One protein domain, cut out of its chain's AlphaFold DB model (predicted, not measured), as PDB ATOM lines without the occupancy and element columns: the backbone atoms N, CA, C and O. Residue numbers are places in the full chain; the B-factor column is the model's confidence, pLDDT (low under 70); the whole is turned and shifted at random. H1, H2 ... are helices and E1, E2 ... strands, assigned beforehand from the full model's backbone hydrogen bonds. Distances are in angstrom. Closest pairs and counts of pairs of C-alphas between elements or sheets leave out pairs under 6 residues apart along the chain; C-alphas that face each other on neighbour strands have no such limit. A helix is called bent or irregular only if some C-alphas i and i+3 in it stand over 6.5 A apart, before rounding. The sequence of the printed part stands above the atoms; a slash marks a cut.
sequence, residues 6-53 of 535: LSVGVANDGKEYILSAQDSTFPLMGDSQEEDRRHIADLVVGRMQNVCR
ATOM      1  N   LEU A   6      38.940  49.248  30.365       96.44
ATOM      2  CA  LEU A   6      39.594  50.366  31.053       96.44
ATOM      3  C   LEU A   6      40.837  50.792  30.270       96.44
ATOM      4  O   LEU A   6      41.699  49.969  29.975       96.44
ATOM      5  N   SER A   7      40.944  52.084  29.968       95.56
ATOM      6  CA  SER A   7      42.163  52.685  29.431       95.56
ATOM      7  C   SER A   7      42.954  53.294  30.584       95.56
ATOM      8  O   SER A   7      42.447  54.168  31.289       95.56
ATOM      9  N   VAL A   8      44.187  52.827  30.785       97.62
ATOM     10  CA  VAL A   8      45.081  53.267  31.863       97.62
ATOM     11  C   VAL A   8      46.367  53.813  31.251       97.62
ATOM     12  O   VAL A   8      46.998  53.152  30.431       97.62
ATOM     13  N   GLY A   9      46.747  55.028  31.641       97.38
ATOM     14  CA  GLY A   9      48.031  55.632  31.299       97.38
ATOM     15  C   GLY A   9      49.020  55.454  32.445       97.38
ATOM     16  O   GLY A   9      48.703  55.803  33.582       97.38
ATOM     17  N   VAL A  10      50.216  54.948  32.147       98.25
ATOM     18  CA  VAL A  10      51.327  54.870  33.106       98.25
ATOM     19  C   VAL A  10      52.240  56.073  32.884       98.25
ATOM     20  O   VAL A  10      52.698  56.306  31.766       98.25
ATOM     21  N   ALA A  11      52.486  56.860  33.928       98.12
ATOM     22  CA  ALA A  11      53.398  57.997  33.873       98.12
ATOM     23  C   ALA A  11      54.857  57.580  34.134       98.12
ATOM     24  O   ALA A  11      55.138  56.506  34.663       98.12
ATOM     25  N   ASN A  12      55.800  58.470  33.810       97.88
ATOM     26  CA  ASN A  12      57.246  58.228  33.933       97.88
ATOM     27  C   ASN A  12      57.728  57.953  35.374       97.88
ATOM     28  O   ASN A  12      58.853  57.504  35.564       97.88
ATOM     29  N   ASP A  13      56.903  58.238  36.386       97.44
ATOM     30  CA  ASP A  13      57.149  57.932  37.799       97.44
ATOM     31  C   ASP A  13      56.517  56.598  38.251       97.44
ATOM     32  O   ASP A  13      56.452  56.317  39.449       97.44
ATOM     33  N   GLY A  14      56.027  55.795  37.302       98.31
ATOM     34  CA  GLY A  14      55.377  54.507  37.533       98.31
ATOM     35  C   GLY A  14      53.935  54.597  38.037       98.31
ATOM     36  O   GLY A  14      53.346  53.558  38.324       98.31
ATOM     37  N   LYS A  15      53.345  55.795  38.170       98.44
ATOM     38  CA  LYS A  15      51.949  55.924  38.613       98.44
ATOM     39  C   LYS A  15      50.970  55.665  37.473       98.44
ATOM     40  O   LYS A  15      51.117  56.198  36.375       98.44
ATOM     41  N   GLU A  16      49.940  54.889  37.780       98.19
ATOM     42  CA  GLU A  16      48.847  54.549  36.873       98.19
ATOM     43  C   GLU A  16      47.662  55.511  37.042       98.19
ATOM     44  O   GLU A  16      47.258  55.834  38.161       98.19
ATOM     45  N   TYR A  17      47.079  55.944  35.925       97.88
ATOM     46  CA  TYR A  17      45.929  56.846  35.882       97.88
ATOM     47  C   TYR A  17      44.864  56.281  34.941       97.88
ATOM     48  O   TYR A  17      45.126  56.074  33.757       97.88
ATOM     49  N   ILE A  18      43.646  56.059  35.443       97.81
ATOM     50  CA  ILE A  18      42.509  55.654  34.602       97.81
ATOM     51  C   ILE A  18      42.111  56.852  33.730       97.81
ATOM     52  O   ILE A  18      41.658  57.875  34.241       97.81
ATOM     53  N   LEU A  19      42.292  56.720  32.416       97.31
ATOM     54  CA  LEU A  19      42.006  57.754  31.419       97.31
ATOM     55  C   LEU A  19      40.556  57.681  30.930       97.31
ATOM     56  O   LEU A  19      39.917  58.709  30.713       97.31
ATOM     57  N   SER A  20      40.028  56.467  30.756       96.56
ATOM     58  CA  SER A  20      38.611  56.244  30.465       96.56
ATOM     59  C   SER A  20      38.153  54.849  30.890       96.56
ATOM     60  O   SER A  20      38.946  53.912  30.983       96.56
ATOM     61  N   ALA A  21      36.847  54.724  31.120       96.44
ATOM     62  CA  ALA A  21      36.145  53.451  31.173       96.44
ATOM     63  C   ALA A  21      35.173  53.397  29.989       96.44
ATOM     64  O   ALA A  21      34.468  54.373  29.725       96.44
ATOM     65  N   GLN A  22      35.152  52.274  29.281       96.56
ATOM     66  CA  GLN A  22      34.272  52.011  28.146       96.56
ATOM     67  C   GLN A  22      33.349  50.836  28.481       96.56
ATOM     68  O   GLN A  22      33.740  49.910  29.196       96.56
ATOM     69  N   ASP A  23      32.116  50.884  27.990       96.50
ATOM     70  CA  ASP A  23      31.155  49.792  28.131       96.50
ATOM     71  C   ASP A  23      31.428  48.690  27.087       96.50
ATOM     72  O   ASP A  23      32.535  48.563  26.566       96.50
ATOM     73  N   SER A  24      30.425  47.876  26.761       95.25
ATOM     74  CA  SER A  24      30.529  46.828  25.741       95.25
ATOM     75  C   SER A  24      30.775  47.325  24.302       95.25
ATOM     76  O   SER A  24      30.853  46.484  23.410       95.25
ATOM     77  N   THR A  25      30.896  48.634  24.039       94.25
ATOM     78  CA  THR A  25      31.309  49.155  22.721       94.25
ATOM     79  C   THR A  25      32.825  49.342  22.570       94.25
ATOM     80  O   THR A  25      33.255  49.911  21.565       94.25
ATOM     81  N   PHE A  26      33.647  48.920  23.541       94.44
ATOM     82  CA  PHE A  26      35.105  49.049  23.430       94.44
ATOM     83  C   PHE A  26      35.671  48.228  22.249       94.44
ATOM     84  O   PHE A  26      35.203  47.116  21.990       94.44
ATOM     85  N   PRO A  27      36.676  48.739  21.510       95.19
ATOM     86  CA  PRO A  27      37.287  47.994  20.417       95.19
ATOM     87  C   PRO A  27      38.136  46.845  20.972       95.19
ATOM     88  O   PRO A  27      39.063  47.063  21.747       95.19
ATOM     89  N   LEU A  28      37.852  45.614  20.543       95.94
ATOM     90  CA  LEU A  28      38.711  44.463  20.831       95.94
ATOM     91  C   LEU A  28      40.063  44.649  20.122       95.94
ATOM     92  O   LEU A  28      40.087  44.886  18.913       95.94
ATOM     93  N   MET A  29      41.177  44.533  20.843       93.94
ATOM     94  CA  MET A  29      42.530  44.816  20.340       93.94
ATOM     95  C   MET A  29      43.490  43.658  20.625       93.94
ATOM     96  O   MET A  29      43.348  42.972  21.631       93.94
ATOM     97  N   GLY A  30      44.501  43.495  19.768       96.38
ATOM     98  CA  GLY A  30      45.489  42.418  19.871       96.38
ATOM     99  C   GLY A  30      45.010  41.084  19.292       96.38
ATOM    100  O   GLY A  30      43.868  40.939  18.849       96.38
ATOM    101  N   ASP A  31      45.909  40.101  19.293       97.25
ATOM    102  CA  ASP A  31      45.709  38.815  18.611       97.25
ATOM    103  C   ASP A  31      44.632  37.932  19.275       97.25
ATOM    104  O   ASP A  31      44.090  37.026  18.643       97.25
ATOM    105  N   SER A  32      44.258  38.227  20.529       96.94
ATOM    106  CA  SER A  32      43.167  37.554  21.250       96.94
ATOM    107  C   SER A  32      41.769  37.913  20.742       96.94
ATOM    108  O   SER A  32      40.812  37.261  21.149       96.94
ATOM    109  N   GLN A  33      41.613  38.890  19.837       96.94
ATOM    110  CA  GLN A  33      40.303  39.407  19.412       96.94
ATOM    111  C   GLN A  33      39.290  38.305  19.028       96.94
ATOM    112  O   GLN A  33      38.105  38.432  19.337       96.94
ATOM    113  N   GLU A  34      39.718  37.228  18.363       97.75
ATOM    114  CA  GLU A  34      38.825  36.128  17.953       97.75
ATOM    115  C   GLU A  34      38.539  35.117  19.084       97.75
ATOM    116  O   GLU A  34      37.602  34.326  19.006       97.75
ATOM    117  N   GLU A  35      39.307  35.142  20.171       98.12
ATOM    118  CA  GLU A  35      38.975  34.493  21.446       98.12
ATOM    119  C   GLU A  35      37.985  35.329  22.257       98.12
ATOM    120  O   GLU A  35      36.956  34.816  22.695       98.12
ATOM    121  N   ASP A  36      38.220  36.635  22.354       97.75
ATOM    122  CA  ASP A  36      37.330  37.569  23.042       97.75
ATOM    123  C   ASP A  36      35.929  37.595  22.404       97.75
ATOM    124  O   ASP A  36      34.917  37.575  23.106       97.75
ATOM    125  N   ARG A  37      35.843  37.517  21.068       97.44
ATOM    126  CA  ARG A  37      34.573  37.339  20.336       97.44
ATOM    127  C   ARG A  37      33.837  36.053  20.714       97.44
ATOM    128  O   ARG A  37      32.618  36.097  20.879       97.44
ATOM    129  N   ARG A  38      34.550  34.931  20.875       98.25
ATOM    130  CA  ARG A  38      33.965  33.650  21.313       98.25
ATOM    131  C   ARG A  38      33.448  33.749  22.750       98.25
ATOM    132  O   ARG A  38      32.290  33.423  22.991       98.25
ATOM    133  N   HIS A  39      34.235  34.312  23.668       97.38
ATOM    134  CA  HIS A  39      33.812  34.540  25.054       97.38
ATOM    135  C   HIS A  39      32.583  35.459  25.167       97.38
ATOM    136  O   HIS A  39      31.664  35.171  25.937       97.38
ATOM    137  N   ILE A  40      32.516  36.533  24.372       97.56
ATOM    138  CA  ILE A  40      31.346  37.425  24.312       97.56
ATOM    139  C   ILE A  40      30.123  36.690  23.741       97.56
ATOM    140  O   ILE A  40      29.018  36.849  24.264       97.56
ATOM    141  N   ALA A  41      30.295  35.854  22.712       97.88
ATOM    142  CA  ALA A  41      29.209  35.049  22.156       97.88
ATOM    143  C   ALA A  41      28.661  34.031  23.173       97.88
ATOM    144  O   ALA A  41      27.446  33.967  23.366       97.88
ATOM    145  N   ASP A  42      29.528  33.298  23.876       97.69
ATOM    146  CA  ASP A  42      29.130  32.331  24.909       97.69
ATOM    147  C   ASP A  42      28.422  33.006  26.095       97.69
ATOM    148  O   ASP A  42      27.405  32.503  26.584       97.69
ATOM    149  N   LEU A  43      28.890  34.187  26.515       97.00
ATOM    150  CA  LEU A  43      28.237  35.021  27.527       97.00
ATOM    151  C   LEU A  43      26.819  35.433  27.095       97.00
ATOM    152  O   LEU A  43      25.860  35.260  27.856       97.00
ATOM    153  N   VAL A  44      26.664  35.937  25.866       97.12
ATOM    154  CA  VAL A  44      25.359  36.321  25.302       97.12
ATOM    155  C   VAL A  44      24.435  35.107  25.188       97.12
ATOM    156  O   VAL A  44      23.279  35.186  25.605       97.12
ATOM    157  N   VAL A  45      24.932  33.964  24.708       96.38
ATOM    158  CA  VAL A  45      24.163  32.712  24.609       96.38
ATOM    159  C   VAL A  45      23.742  32.207  25.991       96.38
ATOM    160  O   VAL A  45      22.579  31.839  26.168       96.38
ATOM    161  N   GLY A  46      24.626  32.230  26.989       95.88
ATOM    162  CA  GLY A  46      24.301  31.864  28.371       95.88
ATOM    163  C   GLY A  46      23.219  32.766  28.969       95.88
ATOM    164  O   GLY A  46      22.245  32.281  29.553       95.88
ATOM    165  N   ARG A  47      23.318  34.081  28.744       94.81
ATOM    166  CA  ARG A  47      22.306  35.054  29.170       94.81
ATOM    167  C   ARG A  47      20.969  34.851  28.453       94.81
ATOM    168  O   ARG A  47      19.931  34.841  29.114       94.81
ATOM    169  N   MET A  48      20.977  34.613  27.141       95.69
ATOM    170  CA  MET A  48      19.772  34.276  26.372       95.69
ATOM    171  C   MET A  48      19.135  32.971  26.861       95.69
ATOM    172  O   MET A  48      17.919  32.919  27.015       95.69
ATOM    173  N   GLN A  49      19.916  31.935  27.179       92.88
ATOM    174  CA  GLN A  49      19.379  30.700  27.762       92.88
ATOM    175  C   GLN A  49      18.727  30.934  29.131       92.88
ATOM    176  O   GLN A  49      17.700  30.321  29.416       92.88
ATOM    177  N   ASN A  50      19.278  31.821  29.961       89.88
ATOM    178  CA  ASN A  50      18.705  32.148  31.267       89.88
ATOM    179  C   ASN A  50      17.413  32.978  31.161       89.88
ATOM    180  O   ASN A  50      16.494  32.757  31.944       89.88
ATOM    181  N   VAL A  51      17.312  33.887  30.184       92.88
ATOM    182  CA  VAL A  51      16.103  34.700  29.943       92.88
ATOM    183  C   VAL A  51      15.006  33.906  29.220       92.88
ATOM    184  O   VAL A  51      13.830  34.045  29.544       92.88
ATOM    185  N   CYS A  52      15.370  33.053  28.258       88.44
ATOM    186  CA  CYS A  52      14.417  32.329  27.409       88.44
ATOM    187  C   CYS A  52      13.994  30.953  27.956       88.44
ATOM    188  O   CYS A  52      13.103  30.327  27.379       88.44
ATOM    189  N   ARG A  53      14.591  30.451  29.048       83.88
ATOM    190  CA  ARG A  53      14.091  29.254  29.752       83.88
ATOM    191  C   ARG A  53      12.828  29.615  30.549       83.88
ATOM    192  O   ARG A  53      12.934  30.409  31.480       83.88
TER     193      ARG A  53
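What this domain is: This is residues 6 to 53 of the 535 residues of the protein "Synapsin" of Phlebotomus papatasi (UniProt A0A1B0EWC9). This is a hairpin of two strands, E1 and E2, at one end and a single long helix, H1, at the other, joined by a looping link, and the two parts are drawn out into a rod instead of folding together. E1 runs out towards the tip of the hairpin, E2 comes back beside it, and H1 leads away from the hairpin, sticking out with its residues 41 to 52. The printed part has 48 residues, with two named strands and one named helix in the order E1, E2, H1; the sheet has the order E1 - E2 and is antiparallel. The class is mixed, helices and strands. The whole is extended, with a radius of gyration of the C-alphas of 15.8 A and spans of 52 by 23 by 15 A.

Where its parts are: Find C-alpha 6 at (39.594, 50.366, 31.053), where strand E1 begins; it takes in residues 6 to 10. Next look for C-alpha 16 at (48.847, 54.549, 36.873), where strand E2 begins; it takes in residues 16 to 22 and measures 17.2 A from first to last C-alpha. Further on, helix H1 takes in residues 33 to 52, and its first and last C-alphas are 28.0 A apart. It ends at C-alpha 52, at (14.417, 32.329, 27.409).

How they stand to each other: Begin with E1 and E2, which form a hairpin of antiparallel neighbour strands, with 159 degrees between their directions. Look at the C-alphas of Leu 6 and Ala 21, which face each other at 4.6 A, and at those of Val 10 and Glu 16, which face each other at 4.5 A. Between the strands, N 9 and O 17 are within hydrogen-bond range at 2.9 A, and so are N 19 and O 7 at 2.8 A. Now go on to H1, which is apart from E1. In its backbone, 15 of 16 O i to N i+4 pairs are within hydrogen-bond range, and the helix is not bent. Residues 29 to 35, of which 33 to 35 belong to H1, stand free, and so do residues 41 to 53, of which 41 to 52 belong to H1.

The domain as a whole: The two C-alphas farthest apart are those of Asp 13 and Arg 53, at 52.4 A, while the first and last printed C-alphas, of Leu 6 and Arg 53, are 33.1 A apart. The printed part has no cut. The link from E1 to E2, with 5 residues, is tight, and the link from E2 to H1, with 10 residues, is short. The mean pLDDT of the printed part is 96.1, and no printed residue is under 70.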